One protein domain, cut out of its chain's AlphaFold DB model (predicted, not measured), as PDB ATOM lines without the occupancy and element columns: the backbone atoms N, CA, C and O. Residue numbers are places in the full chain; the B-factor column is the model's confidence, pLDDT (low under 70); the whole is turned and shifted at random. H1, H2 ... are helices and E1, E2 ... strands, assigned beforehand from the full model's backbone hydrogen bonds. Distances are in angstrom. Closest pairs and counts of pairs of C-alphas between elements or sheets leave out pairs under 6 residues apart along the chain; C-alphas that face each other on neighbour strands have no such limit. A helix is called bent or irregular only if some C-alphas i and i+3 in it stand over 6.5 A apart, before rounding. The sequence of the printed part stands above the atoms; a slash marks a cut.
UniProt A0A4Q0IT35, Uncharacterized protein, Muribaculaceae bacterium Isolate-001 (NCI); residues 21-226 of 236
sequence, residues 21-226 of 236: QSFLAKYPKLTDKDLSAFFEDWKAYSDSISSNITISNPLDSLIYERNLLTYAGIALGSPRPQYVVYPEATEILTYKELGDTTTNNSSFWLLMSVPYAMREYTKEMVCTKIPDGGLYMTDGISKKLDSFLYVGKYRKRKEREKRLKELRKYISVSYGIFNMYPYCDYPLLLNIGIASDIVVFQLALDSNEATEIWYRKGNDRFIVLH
ATOM      1  N   GLN A  21     -12.806  24.094 -25.554       83.12
ATOM      2  CA  GLN A  21     -12.135  23.370 -24.482       83.12
ATOM      3  C   GLN A  21     -12.972  22.247 -23.842       83.12
ATOM      4  O   GLN A  21     -12.674  21.811 -22.728       83.12
ATOM      5  N   SER A  22     -14.014  21.735 -24.503       88.00
ATOM      6  CA  SER A  22     -14.794  20.590 -23.997       88.00
ATOM      7  C   SER A  22     -13.920  19.366 -23.668       88.00
ATOM      8  O   SER A  22     -14.236  18.602 -22.752       88.00
ATOM      9  N   PHE A  23     -12.762  19.224 -24.329       94.12
ATOM     10  CA  PHE A  23     -11.770  18.187 -24.043       94.12
ATOM     11  C   PHE A  23     -11.270  18.199 -22.589       94.12
ATOM     12  O   PHE A  23     -10.944  17.144 -22.049       94.12
ATOM     13  N   LEU A  24     -11.288  19.347 -21.898       94.88
ATOM     14  CA  LEU A  24     -10.887  19.439 -20.490       94.88
ATOM     15  C   LEU A  24     -11.752  18.558 -19.571       94.88
ATOM     16  O   LEU A  24     -11.288  18.144 -18.502       94.88
ATOM     17  N   ALA A  25     -12.992  18.257 -19.971       93.50
ATOM     18  CA  ALA A  25     -13.881  17.354 -19.243       93.50
ATOM     19  C   ALA A  25     -13.430  15.885 -19.320       93.50
ATOM     20  O   ALA A  25     -13.692  15.133 -18.382       93.50
ATOM     21  N   LYS A  26     -12.691  15.487 -20.372       94.38
ATOM     22  CA  LYS A  26     -12.082  14.147 -20.486       94.38
ATOM     23  C   LYS A  26     -11.028  13.900 -19.402       94.38
ATOM     24  O   LYS A  26     -10.768  12.756 -19.046       94.38
ATOM     25  N   TYR A  27     -10.458  14.975 -18.850       94.12
ATOM     26  CA  TYR A  27      -9.381  14.943 -17.862       94.12
ATOM     27  C   TYR A  27      -9.843  15.524 -16.519       94.12
ATOM     28  O   TYR A  27      -9.346  16.573 -16.095       94.12
ATOM     29  N   PRO A  28     -10.802  14.896 -15.807       89.31
ATOM     30  CA  PRO A  28     -11.290  15.414 -14.525       89.31
ATOM     31  C   PRO A  28     -10.155  15.557 -13.501       89.31
ATOM     32  O   PRO A  28     -10.140  16.515 -12.732       89.31
ATOM     33  N   LYS A  29      -9.161  14.663 -13.564       90.06
ATOM     34  CA  LYS A  29      -7.888  14.760 -12.852       90.06
ATOM     35  C   LYS A  29      -6.759  14.447 -13.825       90.06
ATOM     36  O   LYS A  29      -6.658  13.314 -14.276       90.06
ATOM     37  N   LEU A  30      -5.922  15.435 -14.122       91.94
ATOM     38  CA  LEU A  30      -4.774  15.256 -15.006       91.94
ATOM     39  C   LEU A  30      -3.660  14.492 -14.264       91.94
ATOM     40  O   LEU A  30      -3.295  14.856 -13.140       91.94
ATOM     41  N   THR A  31      -3.143  13.420 -14.864       91.75
ATOM     42  CA  THR A  31      -2.035  12.610 -14.330       91.75
ATOM     43  C   THR A  31      -0.918  12.434 -15.359       91.75
ATOM     44  O   THR A  31      -1.104  12.735 -16.533       91.75
ATOM     45  N   ASP A  32       0.241  11.915 -14.937       91.94
ATOM     46  CA  ASP A  32       1.410  11.723 -15.814       91.94
ATOM     47  C   ASP A  32       1.074  10.892 -17.071       91.94
ATOM     48  O   ASP A  32       1.604  11.151 -18.148       91.94
ATOM     49  N   LYS A  33       0.168   9.911 -16.942       93.88
ATOM     50  CA  LYS A  33      -0.258   9.029 -18.043       93.88
ATOM     51  C   LYS A  33      -1.143   9.736 -19.065       93.88
ATOM     52  O   LYS A  33      -1.206   9.308 -20.212       93.88
ATOM     53  N   ASP A  34      -1.813  10.801 -18.640       95.62
ATOM     54  CA  ASP A  34      -2.760  11.542 -19.461       95.62
ATOM     55  C   ASP A  34      -2.077  12.672 -20.236       95.62
ATOM     56  O   ASP A  34      -2.653  13.162 -21.200       95.62
ATOM     57  N   LEU A  35      -0.864  13.087 -19.834       95.94
ATOM     58  CA  LEU A  35      -0.190  14.271 -20.378       95.94
ATOM     59  C   LEU A  35      -0.082  14.234 -21.902       95.94
ATOM     60  O   LEU A  35      -0.467  15.201 -22.545       95.94
ATOM     61  N   SER A  36       0.378  13.122 -22.482       97.12
ATOM     62  CA  SER A  36       0.522  13.019 -23.940       97.12
ATOM     63  C   SER A  36      -0.814  13.250 -24.650       97.12
ATOM     64  O   SER A  36      -0.897  14.122 -25.505       97.12
ATOM     65  N   ALA A  37      -1.877  12.551 -24.239       97.62
ATOM     66  CA  ALA A  37      -3.200  12.714 -24.839       97.62
ATOM     67  C   ALA A  37      -3.786  14.116 -24.595       97.62
ATOM     68  O   ALA A  37      -4.388  14.695 -25.493       97.62
ATOM     69  N   PHE A  38      -3.585  14.674 -23.398       97.69
ATOM     70  CA  PHE A  38      -4.030  16.021 -23.046       97.69
ATOM     71  C   PHE A  38      -3.402  17.083 -23.951       97.69
ATOM     72  O   PHE A  38      -4.098  17.992 -24.397       97.69
ATOM     73  N   PHE A  39      -2.102  16.967 -24.231       97.75
ATOM     74  CA  PHE A  39      -1.401  17.898 -25.107       97.75
ATOM     75  C   PHE A  39      -1.823  17.764 -26.571       97.75
ATOM     76  O   PHE A  39      -1.949  18.788 -27.235       97.75
ATOM     77  N   GLU A  40      -2.118  16.558 -27.064       97.31
ATOM     78  CA  GLU A  40      -2.686  16.382 -28.409       97.31
ATOM     79  C   GLU A  40      -4.086  17.007 -28.530       97.31
ATOM     80  O   GLU A  40      -4.371  17.717 -29.493       97.31
ATOM     81  N   ASP A  41      -4.951  16.816 -27.528       97.31
ATOM     82  CA  ASP A  41      -6.272  17.456 -27.497       97.31
ATOM     83  C   ASP A  41      -6.156  18.993 -27.407       97.31
ATOM     84  O   ASP A  41      -6.890  19.721 -28.079       97.31
ATOM     85  N   TRP A  42      -5.212  19.505 -26.608       97.12
ATOM     86  CA  TRP A  42      -4.933  20.942 -26.512       97.12
ATOM     87  C   TRP A  42      -4.363  21.500 -27.826       97.12
ATOM     88  O   TRP A  42      -4.749  22.592 -28.258       97.12
ATOM     89  N   LYS A  43      -3.507  20.743 -28.514       96.69
ATOM     90  CA  LYS A  43      -3.023  21.091 -29.849       96.69
ATOM     91  C   LYS A  43      -4.182  21.185 -30.835       96.69
ATOM     92  O   LYS A  43      -4.321  22.213 -31.483       96.69
ATOM     93  N   ALA A  44      -5.063  20.186 -30.884       95.50
ATOM     94  CA  ALA A  44      -6.227  20.199 -31.770       95.50
ATOM     95  C   ALA A  44      -7.154  21.403 -31.507       95.50
ATOM     96  O   ALA A  44      -7.629  22.043 -32.446       95.50
ATOM     97  N   TYR A  45      -7.371  21.752 -30.233       95.31
ATOM     98  CA  TYR A  45      -8.079  22.979 -29.858       95.31
ATOM     99  C   TYR A  45      -7.374  24.236 -30.384       95.31
ATOM    100  O   TYR A  45      -8.017  25.107 -30.971       95.31
ATOM    101  N   SER A  46      -6.055  24.324 -30.206       95.81
ATOM    102  CA  SER A  46      -5.281  25.504 -30.597       95.81
ATOM    103  C   SER A  46      -5.198  25.662 -32.115       95.81
ATOM    104  O   SER A  46      -5.406  26.762 -32.628       95.81
ATOM    105  N   ASP A  47      -4.994  24.559 -32.838       94.56
ATOM    106  CA  ASP A  47      -5.013  24.509 -34.300       94.56
ATOM    107  C   ASP A  47      -6.370  24.989 -34.837       94.56
ATOM    108  O   ASP A  47      -6.414  25.810 -35.751       94.56
ATOM    109  N   SER A  48      -7.479  24.537 -34.232       93.00
ATOM    110  CA  SER A  48      -8.835  24.947 -34.619       93.00
ATOM    111  C   SER A  48      -9.089  26.442 -34.431       93.00
ATOM    112  O   SER A  48      -9.918  27.006 -35.144       93.00
ATOM    113  N   ILE A  49      -8.445  27.088 -33.457       92.44
ATOM    114  CA  ILE A  49      -8.531  28.541 -33.287       92.44
ATOM    115  C   ILE A  49      -7.646  29.224 -34.331       92.44
ATOM    116  O   ILE A  49      -8.132  30.049 -35.104       92.44
ATOM    117  N   SER A  50      -6.369  28.840 -34.402       93.00
ATOM    118  CA  SER A  50      -5.365  29.480 -35.266       93.00
ATOM    119  C   SER A  50      -5.705  29.370 -36.762       93.00
ATOM    120  O   SER A  50      -5.390  30.273 -37.547       93.00
ATOM    121  N   SER A  51      -6.400  28.303 -37.179       91.12
ATOM    122  CA  SER A  51      -6.866  28.117 -38.559       91.12
ATOM    123  C   SER A  51      -7.932  29.130 -38.979       91.12
ATOM    124  O   SER A  51      -8.022  29.456 -40.158       91.12
ATOM    125  N   ASN A  52      -8.720  29.638 -38.029       90.38
ATOM    126  CA  ASN A  52      -9.763  30.631 -38.288       90.38
ATOM    127  C   ASN A  52      -9.223  32.072 -38.279       90.38
ATOM    128  O   ASN A  52      -9.933  32.994 -38.679       90.38
ATOM    129  N   ILE A  53      -7.971  32.277 -37.853       91.88
ATOM    130  CA  ILE A  53      -7.330  33.594 -37.821       91.88
ATOM    131  C   ILE A  53      -6.580  33.831 -39.135       91.88
ATOM    132  O   ILE A  53      -5.629  33.120 -39.489       91.88
ATOM    133  N   THR A  54      -7.004  34.873 -39.850       91.56
ATOM    134  CA  THR A  54      -6.385  35.321 -41.101       91.56
ATOM    135  C   THR A  54      -5.414  36.460 -40.820       91.56
ATOM    136  O   THR A  54      -5.770  37.413 -40.139       91.56
ATOM    137  N   ILE A  55      -4.203  36.379 -41.374       90.94
ATOM    138  CA  ILE A  55      -3.267  37.507 -41.400       90.94
ATOM    139  C   ILE A  55      -3.710  38.416 -42.541       90.94
ATOM    140  O   ILE A  55      -3.565  38.060 -43.709       90.94
ATOM    141  N   SER A  56      -4.318  39.545 -42.193       88.75
ATOM    142  CA  SER A  56      -5.033  40.395 -43.150       88.75
ATOM    143  C   SER A  56      -4.383  41.757 -43.362       88.75
ATOM    144  O   SER A  56      -4.614  42.406 -44.380       88.75
ATOM    145  N   ASN A  57      -3.566  42.193 -42.404       87.81
ATOM    146  CA  ASN A  57      -2.950  43.509 -42.410       87.81
ATOM    147  C   ASN A  57      -1.477  43.445 -41.933       87.81
ATOM    148  O   ASN A  57      -1.022  42.417 -41.409       87.81
ATOM    149  N   PRO A  58      -0.701  44.531 -42.108       89.50
ATOM    150  CA  PRO A  58       0.703  44.561 -41.699       89.50
ATOM    151  C   PRO A  58       0.932  44.350 -40.194       89.50
ATOM    152  O   PRO A  58       1.990  43.857 -39.810       89.50
ATOM    153  N   LEU A  59      -0.028  44.711 -39.332       89.38
ATOM    154  CA  LEU A  59       0.101  44.529 -37.885       89.38
ATOM    155  C   LEU A  59      -0.066  43.053 -37.518       89.38
ATOM    156  O   LEU A  59       0.766  42.529 -36.785       89.38
ATOM    157  N   ASP A  60      -1.062  42.365 -38.086       90.88
ATOM    158  CA  ASP A  60      -1.236  40.913 -37.926       90.88
ATOM    159  C   ASP A  60       0.039  40.165 -38.339       90.88
ATOM    160  O   ASP A  60       0.481  39.240 -37.657       90.88
ATOM    161  N   SER A  61       0.644  40.597 -39.452       92.44
ATOM    162  CA  SER A  61       1.882  40.015 -39.981       92.44
ATOM    163  C   SER A  61       3.032  40.199 -38.993       92.44
ATOM    164  O   SER A  61       3.713  39.236 -38.648       92.44
ATOM    165  N   LEU A  62       3.194  41.414 -38.461       92.06
ATOM    166  CA  LEU A  62       4.235  41.738 -37.489       92.06
ATOM    167  C   LEU A  62       4.066  40.973 -36.164       92.06
ATOM    168  O   LEU A  62       5.048  40.527 -35.569       92.06
ATOM    169  N   ILE A  63       2.828  40.807 -35.696       93.31
ATOM    170  CA  ILE A  63       2.517  39.998 -34.511       93.31
ATOM    171  C   ILE A  63       2.891  38.535 -34.760       93.31
ATOM    172  O   ILE A  63       3.579  37.923 -33.940       93.31
ATOM    173  N   TYR A  64       2.481  37.977 -35.901       94.38
ATOM    174  CA  TYR A  64       2.780  36.592 -36.252       94.38
ATOM    175  C   TYR A  64       4.286  36.337 -36.381       94.38
ATOM    176  O   TYR A  64       4.788  35.348 -35.849       94.38
ATOM    177  N   GLU A  65       5.031  37.250 -37.010       93.56
ATOM    178  CA  GLU A  65       6.495  37.185 -37.086       93.56
ATOM    179  C   GLU A  65       7.138  37.150 -35.695       93.56
ATOM    180  O   GLU A  65       8.081  36.392 -35.462       93.56
ATOM    181  N   ARG A  66       6.613  37.920 -34.735       92.06
ATOM    182  CA  ARG A  66       7.100  37.874 -33.351       92.06
ATOM    183  C   ARG A  66       6.804  36.546 -32.678       92.06
ATOM    184  O   ARG A  66       7.716  35.977 -32.081       92.06
ATOM    185  N   ASN A  67       5.597  36.014 -32.846       93.94
ATOM    186  CA  ASN A  67       5.270  34.684 -32.343       93.94
ATOM    187  C   ASN A  67       6.190  33.611 -32.956       93.94
ATOM    188  O   ASN A  67       6.656  32.720 -32.243       93.94
ATOM    189  N   LEU A  68       6.514  33.721 -34.249       93.75
ATOM    190  CA  LEU A  68       7.436  32.823 -34.947       93.75
ATOM    191  C   LEU A  68       8.874  32.919 -34.420       93.75
ATOM    192  O   LEU A  68       9.545  31.897 -34.289       93.75
ATOM    193  N   LEU A  69       9.347  34.117 -34.070       91.69
ATOM    194  CA  LEU A  69      10.660  34.293 -33.446       91.69
ATOM    195  C   LEU A  69      10.730  33.641 -32.060       91.69
ATOM    196  O   LEU A  69      11.721  32.974 -31.761       91.69
ATOM    197  N   THR A  70       9.678  33.768 -31.245       89.62
ATOM    198  CA  THR A  70       9.573  33.047 -29.965       89.62
ATOM    199  C   THR A  70       9.627  31.539 -30.185       89.62
ATOM    200  O   THR A  70      10.423  30.851 -29.541       89.62
ATOM    201  N   TYR A  71       8.866  31.028 -31.163       90.88
ATOM    202  CA  TYR A  71       8.903  29.613 -31.529       90.88
ATOM    203  C   TYR A  71      10.319  29.167 -31.889       90.88
ATOM    204  O   TYR A  71      10.816  28.186 -31.342       90.88
ATOM    205  N   ALA A  72      10.986  29.894 -32.789       89.00
ATOM    206  CA  ALA A  72      12.327  29.560 -33.250       89.00
ATOM    207  C   ALA A  72      13.341  29.558 -32.097       89.00
ATOM    208  O   ALA A  72      14.146  28.634 -31.999       89.00
ATOM    209  N   GLY A  73      13.271  30.538 -31.190       87.06
ATOM    210  CA  GLY A  73      14.148  30.604 -30.018       87.06
ATOM    211  C   GLY A  73      14.028  29.375 -29.114       87.06
ATOM    212  O   GLY A  73      15.036  28.840 -28.656       87.06
ATOM    213  N   ILE A  74      12.808  28.880 -28.909       86.19
ATOM    214  CA  ILE A  74      12.534  27.738 -28.027       86.19
ATOM    215  C   ILE A  74      12.772  26.404 -28.733       86.19
ATOM    216  O   ILE A  74      13.353  25.487 -28.154       86.19
ATOM    217  N   ALA A  75      12.374  26.295 -30.001       78.62
ATOM    218  CA  ALA A  75      12.567  25.101 -30.817       78.62
ATOM    219  C   ALA A  75      14.053  24.771 -31.038       78.62
ATOM    220  O   ALA A  75      14.390  23.609 -31.271       78.62
ATOM    221  N   LEU A  76      14.931  25.775 -30.955       77.62
ATOM    222  CA  LEU A  76      16.387  25.618 -30.997       77.62
ATOM    223  C   LEU A  76      17.015  25.377 -29.608       77.62
ATOM    224  O   LEU A  76      18.200  25.058 -29.522       77.62
ATOM    225  N   GLY A  77      16.243  25.514 -28.526       74.44
ATOM    226  CA  GLY A  77      16.693  25.292 -27.154       74.44
ATOM    227  C   GLY A  77      16.890  23.814 -26.799       74.44
ATOM    228  O   GLY A  77      16.343  22.912 -27.435       74.44
ATOM    229  N   SER A  78      17.668  23.551 -25.743       72.62
ATOM    230  CA  SER A  78      17.869  22.206 -25.186       72.62
ATOM    231  C   SER A  78      17.690  22.208 -23.658       72.62
ATOM    232  O   SER A  78      18.371  22.981 -22.980       72.62
ATOM    233  N   PRO A  79      16.824  21.346 -23.087       77.88
ATOM    234  CA  PRO A  79      15.938  20.408 -23.777       77.88
ATOM    235  C   PRO A  79      14.803  21.131 -24.512       77.88
ATOM    236  O   PRO A  79      14.214  22.070 -23.982       77.88
ATOM    237  N   ARG A  80      14.488  20.660 -25.721       85.62
ATOM    238  CA  ARG A  80      13.407  21.209 -26.539       85.62
ATOM    239  C   ARG A  80      12.048  20.730 -26.005       85.62
ATOM    240  O   ARG A  80      11.833  19.514 -25.984       85.62
ATOM    241  N   PRO A  81      11.129  21.629 -25.612       90.12
ATOM    242  CA  PRO A  81       9.749  21.245 -25.341       90.12
ATOM    243  C   PRO A  81       9.035  20.865 -26.647       90.12
ATOM    244  O   PRO A  81       9.359  21.372 -27.723       90.12
ATOM    245  N   GLN A  82       8.056  19.965 -26.565       93.75
ATOM    246  CA  GLN A  82       7.266  19.561 -27.734       93.75
ATOM    247  C   GLN A  82       6.431  20.717 -28.314       93.75
ATOM    248  O   GLN A  82       6.227  20.773 -29.525       93.75
ATOM    249  N   TYR A  83       5.985  21.632 -27.456       95.19
ATOM    250  CA  TYR A  83       5.064  22.713 -27.769       95.19
ATOM    251  C   TYR A  83       5.554  24.054 -27.218       95.19
ATOM    252  O   TYR A  83       6.287  24.096 -26.227       95.19
ATOM    253  N   VAL A  84       5.104  25.140 -27.851       94.00
ATOM    254  CA  VAL A  84       5.331  26.522 -27.400       94.00
ATOM    255  C   VAL A  84       3.995  27.151 -27.032       94.00
ATOM    256  O   VAL A  84       3.034  27.066 -27.790       94.00
ATOM    257  N   VAL A  85       3.910  27.770 -25.864       94.12
ATOM    258  CA  VAL A  85       2.659  28.266 -25.295       94.12
ATOM    259  C   VAL A  85       2.554  29.780 -25.443       94.12
ATOM    260  O   VAL A  85       3.392  30.532 -24.955       94.12
ATOM    261  N   TYR A  86       1.468  30.226 -26.058       93.44
ATOM    262  CA  TYR A  86       1.132  31.622 -26.301       93.44
ATOM    263  C   TYR A  86      -0.098  32.021 -25.478       93.44
ATOM    264  O   TYR A  86      -0.907  31.160 -25.122       93.44
ATOM    265  N   PRO A  87      -0.290  33.314 -25.177       90.62
ATOM    266  CA  PRO A  87      -1.511  33.776 -24.531       90.62
ATOM    267  C   PRO A  87      -2.705  33.586 -25.477       90.62
ATOM    268  O   PRO A  87      -2.567  33.735 -26.690       90.62
ATOM    269  N   GLU A  88      -3.888  33.278 -24.935       89.44
ATOM    270  CA  GLU A  88      -5.128  33.160 -25.726       89.44
ATOM    271  C   GLU A  88      -5.463  34.445 -26.491       89.44
ATOM    272  O   GLU A  88      -5.935  34.392 -27.625       89.44
ATOM    273  N   ALA A  89      -5.188  35.600 -25.888       88.81
ATOM    274  CA  ALA A  89      -5.370  36.895 -26.515       88.81
ATOM    275  C   ALA A  89      -4.288  37.876 -26.067       88.81
ATOM    276  O   ALA A  89      -3.834  37.853 -24.922       88.81
ATOM    277  N   THR A  90      -3.913  38.768 -26.975       87.12
ATOM    278  CA  THR A  90      -3.019  39.894 -26.722       87.12
ATOM    279  C   THR A  90      -3.848  41.155 -26.539       87.12
ATOM    280  O   THR A  90      -4.789  41.416 -27.287       87.12
ATOM    281  N   GLU A  91      -3.495  41.949 -25.539       87.94
ATOM    282  CA  GLU A  91      -4.106  43.251 -25.317       87.94
ATOM    283  C   GLU A  91      -3.572  44.272 -26.332       87.94
ATOM    284  O   GLU A  91      -2.362  44.466 -26.453       87.94
ATOM    285  N   ILE A  92      -4.475  44.936 -27.050       88.31
ATOM    286  CA  ILE A  92      -4.173  46.047 -27.950       88.31
ATOM    287  C   ILE A  92      -4.756  47.328 -27.358       88.31
ATOM    288  O   ILE A  92      -5.959  47.438 -27.113       88.31
ATOM    289  N   LEU A  93      -3.884  48.307 -27.139       85.69
ATOM    290  CA  LEU A  93      -4.198  49.625 -26.612       85.69
ATOM    291  C   LEU A  93      -4.064  50.639 -27.745       85.69
ATOM    292  O   LEU A  93      -2.963  50.881 -28.236       85.69
ATOM    293  N   THR A  94      -5.177  51.227 -28.171       85.56
ATOM    294  CA  THR A  94      -5.182  52.265 -29.209       85.56
ATOM    295  C   THR A  94      -5.333  53.631 -28.563       85.56
ATOM    296  O   THR A  94      -6.351  53.925 -27.939       85.56
ATOM    297  N   TYR A  95      -4.309  54.457 -28.715       78.50
ATOM    298  CA  TYR A  95      -4.197  55.786 -28.142       78.50
ATOM    299  C   TYR A  95      -4.614  56.847 -29.152       78.50
ATOM    300  O   TYR A  95      -4.305  56.754 -30.342       78.50
ATOM    301  N   LYS A  96      -5.287  57.888 -28.662       73.31
ATOM    302  CA  LYS A  96      -5.681  59.040 -29.481       73.31
ATOM    303  C   LYS A  96      -4.487  59.926 -29.852       73.31
ATOM    304  O   LYS A  96      -4.406  60.397 -30.981       73.31
ATOM    305  N   GLU A  97      -3.563  60.124 -28.913       66.81
ATOM    306  CA  GLU A  97      -2.348  60.930 -29.069       66.81
ATOM    307  C   GLU A  97      -1.166  60.245 -28.370       66.81
ATOM    308  O   GLU A  97      -1.345  59.576 -27.347       66.81
ATOM    309  N   LEU A  98       0.045  60.413 -28.914       61.84
ATOM    310  CA  LEU A  98       1.270  59.914 -28.294       61.84
ATOM    311  C   LEU A  98       1.671  60.849 -27.138       61.84
ATOM    312  O   LEU A  98       2.034  62.001 -27.360       61.84
ATOM    313  N   GLY A  99       1.602  60.356 -25.903       56.81
ATOM    314  CA  GLY A  99       2.080  61.075 -24.718       56.81
ATOM    315  C   GLY A  99       3.605  61.241 -24.695       56.81
ATOM    316  O   GLY A  99       4.336  60.430 -25.264       56.81
ATOM    317  N   ASP A 100       4.092  62.280 -24.011       55.16
ATOM    318  CA  ASP A 100       5.527  62.532 -23.830       55.16
ATOM    319  C   ASP A 100       6.185  61.433 -22.972       55.16
ATOM    320  O   ASP A 100       5.867  61.261 -21.792       55.16
ATOM    321  N   THR A 101       7.122  60.688 -23.563       53.56
ATOM    322  CA  THR A 101       7.856  59.597 -22.905       53.56
ATOM    323  C   THR A 101       9.251  60.000 -22.412       53.56
ATOM    324  O   THR A 101       9.986  59.145 -21.918       53.56
ATOM    325  N   THR A 102       9.659  61.266 -22.559       51.41
ATOM    326  CA  THR A 102      11.042  61.726 -22.307       51.41
ATOM    327  C   THR A 102      11.405  61.871 -20.827       51.41
ATOM    328  O   THR A 102      12.583  61.821 -20.479       51.41
ATOM    329  N   THR A 103      10.417  62.003 -19.939       43.88
ATOM    330  CA  THR A 103      10.626  62.230 -18.493       43.88
ATOM    331  C   THR A 103      10.529  60.960 -17.641       43.88
ATOM    332  O   THR A 103      10.784  61.000 -16.436       43.88
ATOM    333  N   ASN A 104      10.201  59.813 -18.244       47.28
ATOM    334  CA  ASN A 104       9.971  58.572 -17.511       47.28
ATOM    335  C   ASN A 104      11.283  57.821 -17.238       47.28
ATOM    336  O   ASN A 104      11.821  57.103 -18.082       47.28
ATOM    337  N   ASN A 105      11.789  58.018 -16.022       41.59
ATOM    338  CA  ASN A 105      13.062  57.495 -15.545       41.59
ATOM    339  C   ASN A 105      13.046  55.960 -15.375       41.59
ATOM    340  O   ASN A 105      12.041  55.348 -15.010       41.59
ATOM    341  N   SER A 106      14.194  55.350 -15.651       46.72
ATOM    342  CA  SER A 106      14.463  53.917 -15.787       46.72
ATOM    343  C   SER A 106      14.103  53.068 -14.562       46.72
ATOM    344  O   SER A 106      14.890  52.914 -13.635       46.72
ATOM    345  N   SER A 107      12.944  52.408 -14.577       41.00
ATOM    346  CA  SER A 107      12.762  51.157 -13.832       41.00
ATOM    347  C   SER A 107      11.549  50.375 -14.330       41.00
ATOM    348  O   SER A 107      10.633  50.931 -14.927       41.00
ATOM    349  N   PHE A 108      11.594  49.071 -14.060       40.34
ATOM    350  CA  PHE A 108      10.618  47.983 -14.222       40.34
ATOM    351  C   PHE A 108       9.113  48.350 -14.271       40.34
ATOM    352  O   PHE A 108       8.324  47.657 -14.904       40.34
ATOM    353  N   TRP A 109       8.714  49.465 -13.660       39.41
ATOM    354  CA  TRP A 109       7.366  50.044 -13.708       39.41
ATOM    355  C   TRP A 109       6.969  50.648 -15.072       39.41
ATOM    356  O   TRP A 109       5.801  50.976 -15.271       39.41
ATOM    357  N   LEU A 110       7.908  50.766 -16.020       46.44
ATOM    358  CA  LEU A 110       7.694  51.333 -17.359       46.44
ATOM    359  C   LEU A 110       6.766  50.513 -18.273       46.44
ATOM    360  O   LEU A 110       6.055  51.097 -19.083       46.44
ATOM    361  N   LEU A 111       6.703  49.184 -18.134       46.16
ATOM    362  CA  LEU A 111       5.758  48.378 -18.935       46.16
ATOM    363  C   LEU A 111       4.313  48.789 -18.654       46.16
ATOM    364  O   LEU A 111       3.472  48.825 -19.539       46.16
ATOM    365  N   MET A 112       4.046  49.211 -17.422       41.41
ATOM    366  CA  MET A 112       2.743  49.726 -17.034       41.41
ATOM    367  C   MET A 112       2.574  51.219 -17.338       41.41
ATOM    368  O   MET A 112       1.497  51.728 -17.067       41.41
ATOM    369  N   SER A 113       3.569  51.947 -17.873       42.94
ATOM    370  CA  SER A 113       3.537  53.420 -17.941       42.94
ATOM    371  C   SER A 113       3.238  54.039 -19.311       42.94
ATOM    372  O   SER A 113       2.844  55.207 -19.345       42.94
ATOM    373  N   VAL A 114       3.325  53.299 -20.425       47.94
ATOM    374  CA  VAL A 114       2.774  53.773 -21.716       47.94
ATOM    375  C   VAL A 114       1.269  54.089 -21.587       47.94
ATOM    376  O   VAL A 114       0.869  55.179 -21.999       47.94
ATOM    377  N   PRO A 115       0.457  53.270 -20.878       45.94
ATOM    378  CA  PRO A 115      -0.921  53.635 -20.538       45.94
ATOM    379  C   PRO A 115      -1.053  54.860 -19.614       45.94
ATOM    380  O   PRO A 115      -2.096  55.504 -19.606       45.94
ATOM    381  N   TYR A 116      -0.033  55.203 -18.814       41.34
ATOM    382  CA  TYR A 116      -0.103  56.322 -17.857       41.34
ATOM    383  C   TYR A 116       0.329  57.669 -18.448       41.34
ATOM    384  O   TYR A 116      -0.134  58.708 -17.975       41.34
ATOM    385  N   ALA A 117       1.165  57.677 -19.489       47.94
ATOM    386  CA  ALA A 117       1.474  58.890 -20.250       47.94
ATOM    387  C   ALA A 117       0.321  59.308 -21.186       47.94
ATOM    388  O   ALA A 117       0.296  60.440 -21.664       47.94
ATOM    389  N   MET A 118      -0.644  58.414 -21.438       55.72
ATOM    390  CA  MET A 118      -1.684  58.582 -22.454       55.72
ATOM    391  C   MET A 118      -3.071  58.351 -21.838       55.72
ATOM    392  O   MET A 118      -3.539  57.226 -21.700       55.72
ATOM    393  N   ARG A 119      -3.734  59.438 -21.421       55.69
ATOM    394  CA  ARG A 119      -4.979  59.391 -20.625       55.69
ATOM    395  C   ARG A 119      -6.231  58.942 -21.395       55.69
ATOM    396  O   ARG A 119      -7.237  58.644 -20.760       55.69
ATOM    397  N   GLU A 120      -6.183  58.885 -22.728       72.25
ATOM    398  CA  GLU A 120      -7.312  58.502 -23.591       72.25
ATOM    399  C   GLU A 120      -6.911  57.348 -24.525       72.25
ATOM    400  O   GLU A 120      -6.218  57.557 -25.526       72.25
ATOM    401  N   TYR A 121      -7.359  56.129 -24.202       76.75
ATOM    402  CA  TYR A 121      -7.152  54.938 -25.027       76.75
ATOM    403  C   TYR A 121      -8.378  54.027 -25.063       76.75
ATOM    404  O   TYR A 121      -9.194  54.008 -24.140       76.75
ATOM    405  N   THR A 122      -8.479  53.229 -26.124       84.25
ATOM    406  CA  THR A 122      -9.375  52.072 -26.197       84.25
ATOM    407  C   THR A 122      -8.576  50.789 -26.027       84.25
ATOM    408  O   THR A 122      -7.440  50.692 -26.489       84.25
ATOM    409  N   LYS A 123      -9.181  49.797 -25.375       86.12
ATOM    410  CA  LYS A 123      -8.587  48.481 -25.135       86.12
ATOM    411  C   LYS A 123      -9.384  47.409 -25.865       86.12
ATOM    412  O   LYS A 123     -10.602  47.344 -25.710       86.12
ATOM    413  N   GLU A 124      -8.682  46.535 -26.569       89.19
ATOM    414  CA  GLU A 124      -9.235  45.348 -27.215       89.19
ATOM    415  C   GLU A 124      -8.379  44.122 -26.879       89.19
ATOM    416  O   GLU A 124      -7.158  44.217 -26.785       89.19
ATOM    417  N   MET A 125      -9.012  42.966 -26.675       87.94
ATOM    418  CA  MET A 125      -8.308  41.688 -26.554       87.94
ATOM    419  C   MET A 125      -8.413  40.961 -27.889       87.94
ATOM    420  O   MET A 125      -9.516  40.614 -28.308       87.94
ATOM    421  N   VAL A 126      -7.280  40.717 -28.541       89.06
ATOM    422  CA  VAL A 126      -7.232  40.120 -29.879       89.06
ATOM    423  C   VAL A 126      -6.551  38.762 -29.817       89.06
ATOM    424  O   VAL A 126      -5.420  38.643 -29.351       89.06
ATOM    425  N   CYS A 127      -7.232  37.724 -30.301       90.56
ATOM    426  CA  CYS A 127      -6.609  36.420 -30.508       90.56
ATOM    427  C   CYS A 127      -5.699  36.498 -31.740       90.56
ATOM    428  O   CYS A 127      -6.140  36.899 -32.818       90.56
ATOM    429  N   THR A 128      -4.425  36.151 -31.579       89.69
ATOM    430  CA  THR A 128      -3.406  36.324 -32.623       89.69
ATOM    431  C   THR A 128      -3.031  34.980 -33.219       89.69
ATOM    432  O   THR A 128      -3.044  33.970 -32.519       89.69
ATOM    433  N   LYS A 129      -2.697  34.934 -34.512       93.44
ATOM    434  CA  LYS A 129      -2.257  33.685 -35.144       93.44
ATOM    435  C   LYS A 129      -0.961  33.200 -34.486       93.44
ATOM    436  O   LYS A 129      -0.052  33.998 -34.240       93.44
ATOM    437  N   ILE A 130      -0.862  31.895 -34.245       94.62
ATOM    438  CA  ILE A 130       0.341  31.259 -33.694       94.62
ATOM    439  C   ILE A 130       0.953  30.268 -34.696       94.62
ATOM    440  O   ILE A 130       0.209  29.714 -35.513       94.62
ATOM    441  N   PRO A 131       2.283  30.054 -34.664       94.19
ATOM    442  CA  PRO A 131       2.958  29.062 -35.497       94.19
ATOM    443  C   PRO A 131       2.503  27.626 -35.211       94.19
ATOM    444  O   PRO A 131       2.020  27.316 -34.120       94.19
ATOM    445  N   ASP A 132       2.747  26.728 -36.166       90.88
ATOM    446  CA  ASP A 132       2.525  25.293 -35.986       90.88
ATOM    447  C   ASP A 132       3.342  24.745 -34.805       90.88
ATOM    448  O   ASP A 132       4.540  24.999 -34.667       90.88
ATOM    449  N   GLY A 133       2.690  23.961 -33.943       89.12
ATOM    450  CA  GLY A 133       3.267  23.521 -32.666       89.12
ATOM    451  C   GLY A 133       3.104  24.538 -31.529       89.12
ATOM    452  O   GLY A 133       3.615  24.311 -30.431       89.12
ATOM    453  N   GLY A 134       2.388  25.637 -31.778       95.06
ATOM    454  CA  GLY A 134       1.916  26.566 -30.763       95.06
ATOM    455  C   GLY A 134       0.659  26.075 -30.036       95.06
ATOM    456  O   GLY A 134      -0.164  25.357 -30.604       95.06
ATOM    457  N   LEU A 135       0.488  26.498 -28.784       96.31
ATOM    458  CA  LEU A 135      -0.683  26.232 -27.948       96.31
ATOM    459  C   LEU A 135      -1.230  27.528 -27.342       96.31
ATOM    460  O   LEU A 135      -0.452  28.327 -26.829       96.31
ATOM    461  N   TYR A 136      -2.553  27.717 -27.324       94.69
ATOM    462  CA  TYR A 136      -3.171  28.855 -26.626       94.69
ATOM    463  C   TYR A 136      -3.403  28.547 -25.146       94.69
ATOM    464  O   TYR A 136      -4.084  27.578 -24.805       94.69
ATOM    465  N   MET A 137      -2.882  29.391 -24.261       93.25
ATOM    466  CA  MET A 137      -3.097  29.313 -22.820       93.25
ATOM    467  C   MET A 137      -4.391  30.000 -22.412       93.25
ATOM    468  O   MET A 137      -4.531  31.208 -22.586       93.25
ATOM    469  N   THR A 138      -5.275  29.244 -21.769       91.88
ATOM    470  CA  THR A 138      -6.549  29.740 -21.242       91.88
ATOM    471  C   THR A 138      -6.656  29.458 -19.748       91.88
ATOM    472  O   THR A 138      -5.974  28.579 -19.210       91.88
ATOM    473  N   ASP A 139      -7.582  30.127 -19.066       88.69
ATOM    474  CA  ASP A 139      -7.842  29.886 -17.642       88.69
ATOM    475  C   ASP A 139      -8.205  28.427 -17.336       88.69
ATOM    476  O   ASP A 139      -7.830  27.884 -16.294       88.69
ATOM    477  N   GLY A 140      -8.965  27.782 -18.226       91.56
ATOM    478  CA  GLY A 140      -9.384  26.391 -18.068       91.56
ATOM    479  C   GLY A 140      -8.195  25.435 -18.105       91.56
ATOM    480  O   GLY A 140      -8.066  24.564 -17.240       91.56
ATOM    481  N   ILE A 141      -7.300  25.640 -19.070       94.19
ATOM    482  CA  ILE A 141      -6.075  24.853 -19.229       94.19
ATOM    483  C   ILE A 141      -5.101  25.122 -18.081       94.19
ATOM    484  O   ILE A 141      -4.622  24.170 -17.463       94.19
ATOM    485  N   SER A 142      -4.884  26.389 -17.722       91.25
ATOM    486  CA  SER A 142      -4.046  26.783 -16.585       91.25
ATOM    487  C   SER A 142      -4.495  26.090 -15.293       91.25
ATOM    488  O   SER A 142      -3.698  25.432 -14.624       91.25
ATOM    489  N   LYS A 143      -5.805  26.085 -15.004       90.31
ATOM    490  CA  LYS A 143      -6.377  25.361 -13.854       90.31
ATOM    491  C   LYS A 143      -6.112  23.855 -13.906       90.31
ATOM    492  O   LYS A 143      -5.886  23.242 -12.860       90.31
ATOM    493  N   LYS A 144      -6.132  23.230 -15.090       92.62
ATOM    494  CA  LYS A 144      -5.778  21.805 -15.231       92.62
ATOM    495  C   LYS A 144      -4.301  21.563 -14.936       92.62
ATOM    496  O   LYS A 144      -4.005  20.644 -14.169       92.62
ATOM    497  N   LEU A 145      -3.402  22.393 -15.461       93.06
ATOM    498  CA  LEU A 145      -1.964  22.304 -15.188       93.06
ATOM    499  C   LEU A 145      -1.649  22.547 -13.705       93.06
ATOM    500  O   LEU A 145      -0.897  21.784 -13.097       93.06
ATOM    501  N   ASP A 146      -2.309  23.516 -13.075       89.75
ATOM    502  CA  ASP A 146      -2.204  23.754 -11.635       89.75
ATOM    503  C   ASP A 146      -2.688  22.547 -10.829       89.75
ATOM    504  O   ASP A 146      -2.010  22.103  -9.900       89.75
ATOM    505  N   SER A 147      -3.828  21.956 -11.205       89.19
ATOM    506  CA  SER A 147      -4.339  20.746 -10.548       89.19
ATOM    507  C   SER A 147      -3.380  19.562 -10.686       89.19
ATOM    508  O   SER A 147      -3.297  18.726  -9.786       89.19
ATOM    509  N   PHE A 148      -2.623  19.508 -11.784       91.31
ATOM    510  CA  PHE A 148      -1.575  18.524 -11.991       91.31
ATOM    511  C   PHE A 148      -0.368  18.801 -11.091       91.31
ATOM    512  O   PHE A 148       0.106  17.886 -10.420       91.31
ATOM    513  N   LEU A 149       0.120  20.039 -11.004       88.62
ATOM    514  CA  LEU A 149       1.310  20.361 -10.209       88.62
ATOM    515  C   LEU A 149       1.064  20.379  -8.692       88.62
ATOM    516  O   LEU A 149       1.972  20.051  -7.924       88.62
ATOM    517  N   TYR A 150      -0.143  20.737  -8.252       82.19
ATOM    518  CA  TYR A 150      -0.474  21.000  -6.850       82.19
ATOM    519  C   TYR A 150      -1.545  20.039  -6.306       82.19
ATOM    520  O   TYR A 150      -2.591  20.456  -5.811       82.19
ATOM    521  N   VAL A 151      -1.278  18.728  -6.352       67.56
ATOM    522  CA  VAL A 151      -2.187  17.714  -5.790       67.56
ATOM    523  C   VAL A 151      -2.063  17.607  -4.265       67.56
ATOM    524  O   VAL A 151      -0.995  17.311  -3.737       67.56
ATOM    525  N   GLY A 152      -3.197  17.741  -3.570       61.69
ATOM    526  CA  GLY A 152      -3.342  17.465  -2.135       61.69
ATOM    527  C   GLY A 152      -3.178  18.684  -1.216       61.69
ATOM    528  O   GLY A 152      -2.731  19.752  -1.621       61.69
ATOM    529  N   LYS A 153      -3.554  18.514   0.062       51.69
ATOM    530  CA  LYS A 153      -3.565  19.582   1.087       51.69
ATOM    531  C   LYS A 153      -2.157  20.049   1.495       51.69
ATOM    532  O   LYS A 153      -1.995  21.150   2.008       51.69
ATOM    533  N   TYR A 154      -1.142  19.224   1.234       50.97
ATOM    534  CA  TYR A 154       0.263  19.500   1.528       50.97
ATOM    535  C   TYR A 154       1.042  19.540   0.215       50.97
ATOM    536  O   TYR A 154       1.255  18.506  -0.413       50.97
ATOM    537  N   ARG A 155       1.468  20.740  -0.198       64.75
ATOM    538  CA  ARG A 155       2.288  20.986  -1.396       64.75
ATOM    539  C   ARG A 155       3.686  20.383  -1.212       64.75
ATOM    540  O   ARG A 155       4.653  21.091  -0.940       64.75
ATOM    541  N   LYS A 156       3.806  19.058  -1.311       75.81
ATOM    542  CA  LYS A 156       5.087  18.361  -1.173       75.81
ATOM    543  C   LYS A 156       5.998  18.748  -2.336       75.81
ATOM    544  O   LYS A 156       5.818  18.292  -3.462       75.81
ATOM    545  N   ARG A 157       7.011  19.567  -2.043       82.56
ATOM    546  CA  ARG A 157       7.972  20.104  -3.019       82.56
ATOM    547  C   ARG A 157       8.550  19.036  -3.957       82.56
ATOM    548  O   ARG A 157       8.542  19.239  -5.163       82.56
ATOM    549  N   LYS A 158       8.970  17.885  -3.417       84.94
ATOM    550  CA  LYS A 158       9.547  16.777  -4.202       84.94
ATOM    551  C   LYS A 158       8.572  16.192  -5.232       84.94
ATOM    552  O   LYS A 158       8.968  15.892  -6.354       84.94
ATOM    553  N   GLU A 159       7.300  16.027  -4.867       85.12
ATOM    554  CA  GLU A 159       6.279  15.504  -5.787       85.12
ATOM    555  C   GLU A 159       5.993  16.517  -6.902       85.12
ATOM    556  O   GLU A 159       5.941  16.139  -8.072       85.12
ATOM    557  N   ARG A 160       5.906  17.809  -6.558       86.62
ATOM    558  CA  ARG A 160       5.779  18.893  -7.539       86.62
ATOM    559  C   ARG A 160       6.967  18.936  -8.498       86.62
ATOM    560  O   ARG A 160       6.753  19.061  -9.693       86.62
ATOM    561  N   GLU A 161       8.201  18.818  -8.010       88.19
ATOM    562  CA  GLU A 161       9.407  18.817  -8.855       88.19
ATOM    563  C   GLU A 161       9.422  17.635  -9.836       88.19
ATOM    564  O   GLU A 161       9.750  17.818 -11.009       88.19
ATOM    565  N   LYS A 162       8.993  16.441  -9.401       90.06
ATOM    566  CA  LYS A 162       8.846  15.277 -10.290       90.06
ATOM    567  C   LYS A 162       7.822  15.541 -11.398       90.06
ATOM    568  O   LYS A 162       8.115  15.304 -12.564       90.06
ATOM    569  N   ARG A 163       6.648  16.065 -11.045       91.12
ATOM    570  CA  ARG A 163       5.590  16.393 -12.013       91.12
ATOM    571  C   ARG A 163       5.992  17.521 -12.954       91.12
ATOM    572  O   ARG A 163       5.752  17.442 -14.149       91.12
ATOM    573  N   LEU A 164       6.676  18.534 -12.433       90.69
ATOM    574  CA  LEU A 164       7.234  19.624 -13.223       90.69
ATOM    575  C   LEU A 164       8.242  19.104 -14.255       90.69
ATOM    576  O   LEU A 164       8.255  19.586 -15.382       90.69
ATOM    577  N   LYS A 165       9.056  18.101 -13.901       91.56
ATOM    578  CA  LYS A 165       9.963  17.436 -14.845       91.56
ATOM    579  C   LYS A 165       9.209  16.719 -15.969       91.56
ATOM    580  O   LYS A 165       9.662  16.766 -17.106       91.56
ATOM    581  N   GLU A 166       8.079  16.081 -15.668       93.06
ATOM    582  CA  GLU A 166       7.226  15.453 -16.686       93.06
ATOM    583  C   GLU A 166       6.553  16.495 -17.588       93.06
ATOM    584  O   GLU A 166       6.588  16.360 -18.808       93.06
ATOM    585  N   LEU A 167       6.032  17.582 -17.011       93.19
ATOM    586  CA  LEU A 167       5.400  18.671 -17.759       93.19
ATOM    587  C   LEU A 167       6.386  19.396 -18.691       93.19
ATOM    588  O   LEU A 167       6.035  19.733 -19.818       93.19
ATOM    589  N   ARG A 168       7.642  19.568 -18.257       91.62
ATOM    590  CA  ARG A 168       8.715  20.213 -19.039       91.62
ATOM    591  C   ARG A 168       9.143  19.462 -20.298       91.62
ATOM    592  O   ARG A 168       9.895  20.012 -21.093       91.62
ATOM    593  N   LYS A 169       8.680  18.226 -20.497       93.19
ATOM    594  CA  LYS A 169       8.837  17.524 -21.780       93.19
ATOM    595  C   LYS A 169       7.953  18.138 -22.870       93.19
ATOM    596  O   LYS A 169       8.280  18.040 -24.046       93.19
ATOM    597  N   TYR A 170       6.853  18.775 -22.472       94.88
ATOM    598  CA  TYR A 170       5.845  19.296 -23.385       94.88
ATOM    599  C   TYR A 170       5.930  20.812 -23.561       94.88
ATOM    600  O   TYR A 170       5.787  21.259 -24.686       94.88
ATOM    601  N   ILE A 171       6.182  21.588 -22.498       93.12
ATOM    602  CA  ILE A 171       6.185  23.070 -22.522       93.12
ATOM    603  C   ILE A 171       7.282  23.652 -21.619       93.12
ATOM    604  O   ILE A 171       7.673  23.005 -20.637       93.12
ATOM    605  N   SER A 172       7.755  24.881 -21.867       85.88
ATOM    606  CA  SER A 172       8.748  25.513 -20.982       85.88
ATOM    607  C   SER A 172       8.072  26.140 -19.761       85.88
ATOM    608  O   SER A 172       7.594  27.267 -19.764       85.88
ATOM    609  N   VAL A 173       8.034  25.405 -18.648       83.25
ATOM    610  CA  VAL A 173       7.465  25.937 -17.398       83.25
ATOM    611  C   VAL A 173       8.480  26.827 -16.671       83.25
ATOM    612  O   VAL A 173       9.423  26.312 -16.044       83.25
ATOM    613  N   SER A 174       8.235  28.141 -16.703       73.00
ATOM    614  CA  SER A 174       8.968  29.183 -15.968       73.00
ATOM    615  C   SER A 174       8.076  29.897 -14.938       73.00
ATOM    616  O   SER A 174       6.861  29.972 -15.104       73.00
ATOM    617  N   TYR A 175       8.676  30.407 -13.858       65.75
ATOM    618  CA  TYR A 175       7.996  31.153 -12.791       65.75
ATOM    619  C   TYR A 175       8.760  32.447 -12.492       65.75
ATOM    620  O   TYR A 175       9.970  32.393 -12.289       65.75
ATOM    621  N   GLY A 176       8.058  33.576 -12.363       60.03
ATOM    622  CA  GLY A 176       8.650  34.853 -11.943       60.03
ATOM    623  C   GLY A 176       7.616  35.970 -11.820       60.03
ATOM    624  O   GLY A 176       6.431  35.696 -11.670       60.03
ATOM    625  N   ILE A 177       8.056  37.222 -11.833       59.44
ATOM    626  CA  ILE A 177       7.205  38.398 -11.595       59.44
ATOM    627  C   ILE A 177       6.172  38.606 -12.719       59.44
ATOM    628  O   ILE A 177       5.052  39.029 -12.438       59.44
ATOM    629  N   PHE A 178       6.473  38.201 -13.958       57.25
ATOM    630  CA  PHE A 178       5.526  38.225 -15.085       57.25
ATOM    631  C   PHE A 178       4.542  37.043 -15.108       57.25
ATOM    632  O   PHE A 178       3.991  36.703 -16.153       57.25
ATOM    633  N   ASN A 179       4.234  36.446 -13.950       56.69
ATOM    634  CA  ASN A 179       3.256  35.355 -13.803       56.69
ATOM    635  C   ASN A 179       1.797  35.755 -14.127       56.69
ATOM    636  O   ASN A 179       0.868  35.056 -13.729       56.69
ATOM    637  N   MET A 180       1.583  36.883 -14.812       59.53
ATOM    638  CA  MET A 180       0.287  37.306 -15.343       59.53
ATOM    639  C   MET A 180      -0.218  36.335 -16.421       59.53
ATOM    640  O   MET A 180      -1.423  36.166 -16.565       59.53
ATOM    641  N   TYR A 181       0.702  35.637 -17.100       69.50
ATOM    642  CA  TYR A 181       0.407  34.559 -18.043       69.50
ATOM    643  C   TYR A 181       1.156  33.282 -17.633       69.50
ATOM    644  O   TYR A 181       2.246  33.004 -18.143       69.50
ATOM    645  N   PRO A 182       0.630  32.516 -16.657       72.81
ATOM    646  CA  PRO A 182       1.287  31.301 -16.199       72.81
ATOM    647  C   PRO A 182       1.434  30.316 -17.365       72.81
ATOM    648  O   PRO A 182       0.518  30.160 -18.168       72.81
ATOM    649  N   TYR A 183       2.584  29.643 -17.434       88.56
ATOM    650  CA  TYR A 183       2.934  28.643 -18.456       88.56
ATOM    651  C   TYR A 183       3.139  29.156 -19.889       88.56
ATOM    652  O   TYR A 183       3.532  28.345 -20.723       88.56
ATOM    653  N   CYS A 184       2.916  30.441 -20.179       90.06
ATOM    654  CA  CYS A 184       3.303  31.010 -21.468       90.06
ATOM    655  C   CYS A 184       4.825  31.080 -21.605       90.06
ATOM    656  O   CYS A 184       5.560  31.295 -20.636       90.06
ATOM    657  N   ASP A 185       5.269  30.903 -22.837       90.31
ATOM    658  CA  ASP A 185       6.662  30.868 -23.225       90.31
ATOM    659  C   ASP A 185       7.201  32.269 -23.546       90.31
ATOM    660  O   ASP A 185       6.480  33.139 -24.039       90.31
ATOM    661  N   TYR A 186       8.493  32.475 -23.277       87.25
ATOM    662  CA  TYR A 186       9.185  33.745 -23.497       87.25
ATOM    663  C   TYR A 186      10.135  33.674 -24.712       87.25
ATOM    664  O   TYR A 186      10.711  32.612 -24.956       87.25
ATOM    665  N   PRO A 187      10.377  34.785 -25.437       88.94
ATOM    666  CA  PRO A 187       9.804  36.114 -25.223       88.94
ATOM    667  C   PRO A 187       8.296  36.179 -25.500       88.94
ATOM    668  O   PRO A 187       7.818  35.671 -26.509       88.94
ATOM    669  N   LEU A 188       7.555  36.818 -24.599       86.94
ATOM    670  CA  LEU A 188       6.097  36.871 -24.585       86.94
ATOM    671  C   LEU A 188       5.614  38.280 -24.930       86.94
ATOM    672  O   LEU A 188       6.023  39.243 -24.285       86.94
ATOM    673  N   LEU A 189       4.697  38.401 -25.891       88.88
ATOM    674  CA  LEU A 189       4.005  39.656 -26.180       88.88
ATOM    675  C   LEU A 189       2.952  39.940 -25.100       88.88
ATOM    676  O   LEU A 189       1.936  39.252 -25.024       88.88
ATOM    677  N   LEU A 190       3.211  40.943 -24.257       84.38
ATOM    678  CA  LEU A 190       2.342  41.314 -23.138       84.38
ATOM    679  C   LEU A 190       1.156  42.157 -23.607       84.38
ATOM    680  O   LEU A 190       0.010  41.851 -23.278       84.38
ATOM    681  N   ASN A 191       1.445  43.205 -24.377       86.25
ATOM    682  CA  ASN A 191       0.462  44.057 -25.033       86.25
ATOM    683  C   ASN A 191       1.101  44.818 -26.206       86.25
ATOM    684  O   ASN A 191       2.323  44.800 -26.409       86.25
ATOM    685  N   ILE A 192       0.247  45.478 -26.983       87.62
ATOM    686  CA  ILE A 192       0.618  46.313 -28.118       87.62
ATOM    687  C   ILE A 192      -0.006  47.693 -27.937       87.62
ATOM    688  O   ILE A 192      -1.225  47.820 -27.857       87.62
ATOM    689  N   GLY A 193       0.819  48.735 -27.928       84.69
ATOM    690  CA  GLY A 193       0.375  50.122 -28.014       84.69
ATOM    691  C   GLY A 193       0.338  50.610 -29.458       84.69
ATOM    692  O   GLY A 193       1.290  50.399 -30.205       84.69
ATOM    693  N   ILE A 194      -0.734  51.292 -29.855       84.81
ATOM    694  CA  ILE A 194      -0.908  51.861 -31.193       84.81
ATOM    695  C   ILE A 194      -1.272  53.338 -31.061       84.81
ATOM    696  O   ILE A 194      -2.243  53.673 -30.395       84.81
ATOM    697  N   ALA A 195      -0.531  54.211 -31.738       80.62
ATOM    698  CA  ALA A 195      -0.854  55.628 -31.914       80.62
ATOM    699  C   ALA A 195      -0.934  55.967 -33.418       80.62
ATOM    700  O   ALA A 195      -0.889  55.063 -34.260       80.62
ATOM    701  N   SER A 196      -1.059  57.248 -33.777       78.50
ATOM    702  CA  SER A 196      -1.171  57.746 -35.163       78.50
ATOM    703  C   SER A 196      -0.194  57.079 -36.135       78.50
ATOM    704  O   SER A 196      -0.612  56.452 -37.106       78.50
ATOM    705  N   ASP A 197       1.095  57.144 -35.827       79.69
ATOM    706  CA  ASP A 197       2.222  56.769 -36.683       79.69
ATOM    707  C   ASP A 197       3.178  55.777 -36.001       79.69
ATOM    708  O   ASP A 197       4.160  55.348 -36.604       79.69
ATOM    709  N   ILE A 198       2.875  55.368 -34.766       82.94
ATOM    710  CA  ILE A 198       3.728  54.508 -33.943       82.94
ATOM    711  C   ILE A 198       2.981  53.249 -33.505       82.94
ATOM    712  O   ILE A 198       1.784  53.276 -33.212       82.94
ATOM    713  N   VAL A 199       3.717  52.142 -33.437       85.69
ATOM    714  CA  VAL A 199       3.317  50.908 -32.756       85.69
ATOM    715  C   VAL A 199       4.419  50.502 -31.787       85.69
ATOM    716  O   VAL A 199       5.600  50.578 -32.117       85.69
ATOM    717  N   VAL A 200       4.045  50.065 -30.589       84.75
ATOM    718  CA  VAL A 200       4.971  49.635 -29.539       84.75
ATOM    719  C   VAL A 200       4.573  48.248 -29.078       84.75
ATOM    720  O   VAL A 200       3.446  48.035 -28.649       84.75
ATOM    721  N   PHE A 201       5.491  47.296 -29.167       88.06
ATOM    722  CA  PHE A 201       5.303  45.962 -28.608       88.06
ATOM    723  C   PHE A 201       5.959  45.926 -27.241       88.06
ATOM    724  O   PHE A 201       7.163  46.169 -27.144       88.06
ATOM    725  N   GLN A 202       5.194  45.589 -26.210       84.62
ATOM    726  CA  GLN A 202       5.736  45.311 -24.889       84.62
ATOM    727  C   GLN A 202       5.984  43.815 -24.758       84.62
ATOM    728  O   GLN A 202       5.068  43.004 -24.901       84.62
ATOM    729  N   LEU A 203       7.235  43.445 -24.509       84.88
ATOM    730  CA  LEU A 203       7.675  42.060 -24.461       84.88
ATOM    731  C   LEU A 203       8.194  41.729 -23.070       84.88
ATOM    732  O   LEU A 203       9.056  42.440 -22.565       84.88
ATOM    733  N   ALA A 204       7.763  40.616 -22.489       83.44
ATOM    734  CA  ALA A 204       8.552  39.965 -21.453       83.44
ATOM    735  C   ALA A 204       9.619  39.101 -22.131       83.44
ATOM    736  O   ALA A 204       9.295  38.273 -22.976       83.44
ATOM    737  N   LEU A 205      10.890  39.315 -21.803       83.00
ATOM    738  CA  LEU A 205      12.015  38.535 -22.325       83.00
ATOM    739  C   LEU A 205      12.213  37.242 -21.538       83.00
ATOM    740  O   LEU A 205      12.560  36.216 -22.117       83.00
ATOM    741  N   ASP A 206      11.948  37.296 -20.236       80.19
ATOM    742  CA  ASP A 206      11.825  36.141 -19.365       80.19
ATOM    743  C   ASP A 206      10.837  36.453 -18.231       80.19
ATOM    744  O   ASP A 206      10.097  37.434 -18.271       80.19
ATOM    745  N   SER A 207      10.801  35.614 -17.198       75.00
ATOM    746  CA  SER A 207       9.873  35.777 -16.083       75.00
ATOM    747  C   SER A 207      10.127  37.004 -15.191       75.00
ATOM    748  O   SER A 207       9.301  37.296 -14.330       75.00
ATOM    749  N   ASN A 208      11.251  37.699 -15.359       73.94
ATOM    750  CA  ASN A 208      11.710  38.843 -14.570       73.94
ATOM    751  C   ASN A 208      12.317  39.981 -15.410       73.94
ATOM    752  O   ASN A 208      12.612  41.027 -14.843       73.94
ATOM    753  N   GLU A 209      12.511  39.815 -16.717       75.88
ATOM    754  CA  GLU A 209      12.993  40.859 -17.622       75.88
ATOM    755  C   GLU A 209      11.992  41.136 -18.744       75.88
ATOM    756  O   GLU A 209      11.293  40.245 -19.226       75.88
ATOM    757  N   ALA A 210      11.920  42.392 -19.175       77.62
ATOM    758  CA  ALA A 210      11.024  42.834 -20.223       77.62
ATOM    759  C   ALA A 210      11.577  44.068 -20.944       77.62
ATOM    760  O   ALA A 210      12.404  44.808 -20.414       77.62
ATOM    761  N   THR A 211      11.119  44.273 -22.173       79.19
ATOM    762  CA  THR A 211      11.594  45.310 -23.086       79.19
ATOM    763  C   THR A 211      10.465  45.823 -23.974       79.19
ATOM    764  O   THR A 211       9.353  45.295 -23.970       79.19
ATOM    765  N   GLU A 212      10.760  46.848 -24.765       80.00
ATOM    766  CA  GLU A 212       9.836  47.404 -25.746       80.00
ATOM    767  C   GLU A 212      10.486  47.467 -27.123       80.00
ATOM    768  O   GLU A 212      11.654  47.839 -27.256       80.00
ATOM    769  N   ILE A 213       9.704  47.172 -28.158       83.38
ATOM    770  CA  ILE A 213      10.117  47.368 -29.547       83.38
ATOM    771  C   ILE A 213       9.193  48.390 -30.183       83.38
ATOM    772  O   ILE A 213       7.978  48.213 -30.207       83.38
ATOM    773  N   TRP A 214       9.792  49.457 -30.694       84.81
ATOM    774  CA  TRP A 214       9.092  50.582 -31.288       84.81
ATOM    775  C   TRP A 214       9.122  50.458 -32.805       84.81
ATOM    776  O   TRP A 214      10.138  50.077 -33.385       84.81
ATOM    777  N   TYR A 215       8.016  50.801 -33.447       84.94
ATOM    778  CA  TYR A 215       7.869  50.778 -34.892       84.94
ATOM    779  C   TYR A 215       7.214  52.065 -35.370       84.94
ATOM    780  O   TYR A 215       6.256  52.534 -34.758       84.94
ATOM    781  N   ARG A 216       7.680  52.591 -36.503       85.25
ATOM    782  CA  ARG A 216       6.971  53.619 -37.269       85.25
ATOM    783  C   ARG A 216       6.111  52.952 -38.336       85.25
ATOM    784  O   ARG A 216       6.587  52.065 -39.050       85.25
ATOM    785  N   LYS A 217       4.861  53.392 -38.455       83.69
ATOM    786  CA  LYS A 217       3.968  53.065 -39.569       83.69
ATOM    787  C   LYS A 217       4.500  53.757 -40.824       83.69
ATOM    788  O   LYS A 217       4.457  54.978 -40.929       83.69
ATOM    789  N   GLY A 218       5.055  52.986 -41.751       77.75
ATOM    790  CA  GLY A 218       5.240  53.415 -43.136       77.75
ATOM    791  C   GLY A 218       3.977  53.143 -43.954       77.75
ATOM    792  O   GLY A 218       3.019  52.580 -43.433       77.75
ATOM    793  N   ASN A 219       4.000  53.498 -45.241       73.50
ATOM    794  CA  ASN A 219       2.841  53.356 -46.133       73.50
ATOM    795  C   ASN A 219       2.233  51.937 -46.106       73.50
ATOM    796  O   ASN A 219       1.038  51.814 -45.884       73.50
ATOM    797  N   ASP A 220       3.064  50.889 -46.219       77.25
ATOM    798  CA  ASP A 220       2.611  49.482 -46.236       77.25
ATOM    799  C   ASP A 220       3.414  48.559 -45.299       77.25
ATOM    800  O   ASP A 220       3.305  47.335 -45.358       77.25
ATOM    801  N   ARG A 221       4.285  49.121 -44.449       82.06
ATOM    802  CA  ARG A 221       5.189  48.334 -43.595       82.06
ATOM    803  C   ARG A 221       5.492  49.019 -42.276       82.06
ATOM    804  O   ARG A 221       5.454  50.243 -42.178       82.06
ATOM    805  N   PHE A 222       5.907  48.225 -41.300       86.00
ATOM    806  CA  PHE A 222       6.465  48.718 -40.049       86.00
ATOM    807  C   PHE A 222       7.987  48.812 -40.138       86.00
ATOM    808  O   PHE A 222       8.655  47.863 -40.544       86.00
ATOM    809  N   ILE A 223       8.536  49.964 -39.763       86.31
ATOM    810  CA  ILE A 223       9.981  50.191 -39.694       86.31
ATOM    811  C   ILE A 223      10.377  50.168 -38.224       86.31
ATOM    812  O   ILE A 223       9.849  50.957 -37.442       86.31
ATOM    813  N   VAL A 224      11.284  49.264 -37.847       85.56
ATOM    814  CA  VAL A 224      11.810  49.195 -36.477       85.56
ATOM    815  C   VAL A 224      12.522  50.503 -36.151       85.56
ATOM    816  O   VAL A 224      13.403  50.944 -36.885       85.56
ATOM    817  N   LEU A 225      12.152  51.106 -35.028       76.88
ATOM    818  CA  LEU A 225      12.833  52.254 -34.463       76.88
ATOM    819  C   LEU A 225      13.849  51.754 -33.439       76.88
ATOM    820  O   LEU A 225      13.498  51.123 -32.439       76.88
ATOM    821  N   HIS A 226      15.120  52.048 -33.682       66.56
ATOM    822  CA  HIS A 226      16.171  51.769 -32.716       66.56
ATOM    823  C   HIS A 226      16.131  52.838 -31.624       66.56
ATOM    824  O   HIS A 226      16.516  53.988 -31.829       66.56
TER     825      HIS A 226
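AT A GLANCE: This is residues 21 to 226 of the 236 residues of an uncharacterized protein of Muribaculaceae bacterium Isolate-001 (NCI) (UniProt A0A4Q0IT35). A strongly twisted sheet of six strands makes one end of the body, with the long helix H3 packed on one face and the short, low-confidence H4 over the opposite face. Near the middle is a small sheet, E1 and E4; H2 packs on E4, and H1, H6 and H7 gather at the other end. The printed part has 206 residues with seven named helices and eight named strands, in the order H1 H2 H3 E1 E2 H4 H5 E3 E4 H6 H7 E5 E6 E7 E8. The large sheet, E3 E2 E5 E6 E7 E8, is mixed, as is the class, helices and strands; the whole is compact, with a radius of gyration of the C-alphas of 18.5 A and spans of 52 by 37 by 31 A.

IN THESE COORDINATES: Find C-alpha 22 at (-14.794, 20.590, -23.997), where H1, residues 22 to 26, begins. H2, residues 35 to 50, covers 21.9 A, and H3, residues 58 to 75, covers 25.3 A. E1, residues 84 to 87, runs on into E2, residues 90 to 95, at 43 degrees. Next come H4, residues 108 to 112, only just irregular with C-alphas 108 and 111 6.8 A apart, H5, 114 to 117, E3, 121 to 126, and E4, 134 to 137. H6, residues 139 to 149, covers 15.2 A, and H7, 157 to 167, 15.0 A. E5, 188 to 194, E6, 198 to 204, and E7, 210 to 217, cover 17.8, 19.8 and 23.0 A; E8, 222 to 225, ends at (12.833, 52.254, -34.463).

HOW THE PARTS SIT: E5 to E8 form a meander, each strand the antiparallel neighbour of the one before, in hairpins: look at N 200 and O 193, N 201 and O 213, and N 225 and O 214, each 2.8 A. E2 is parallel to E5 (N 93 and O 192, 2.8 A) and antiparallel to E3 (N 92 and O 124, 2.8 A). H3 is on this sheet, its Pro 58 and Phe 222 of E8 having C-alphas 7.3 A apart; H4 is on the opposite face at a height over the sheet of 9.3 A, and H5 only grazes it with residues 114 to 115. E1 and E4 are parallel, with N 86 and O 135 at 2.8 A; the closest C-alphas of H2 and E4, Ser 46 and Leu 135, are 5.4 A apart. H6 touches H7, C-alphas 149 and 160 being closest at 5.4 A, at a steep tilt of 54 degrees, opposite ways; H1 and H6 only just touch, with 3 pairs of C-alphas within 8 A, the closest Leu 24 and Ile 141 at 7.4 A. Every O i to N i+4 pair is within hydrogen-bond range in H2, H3, H6 and H7; H1 and H4 have 0 of 1, beside 2 of 2 and 1 of 2 O i to N i+3 pairs, and H5 is too short for an i+4 pair.

THE WHOLE: The two C-alphas farthest apart, Tyr 154 and Asn 219, are 58.5 A apart, and the printed part has no cut. The links E2 to H4 and H7 to E5 are long. The mean pLDDT of the printed part is 82.0; look for values under 70 at residues 97 to 119, 151 to 155, 175 to 181 and 226.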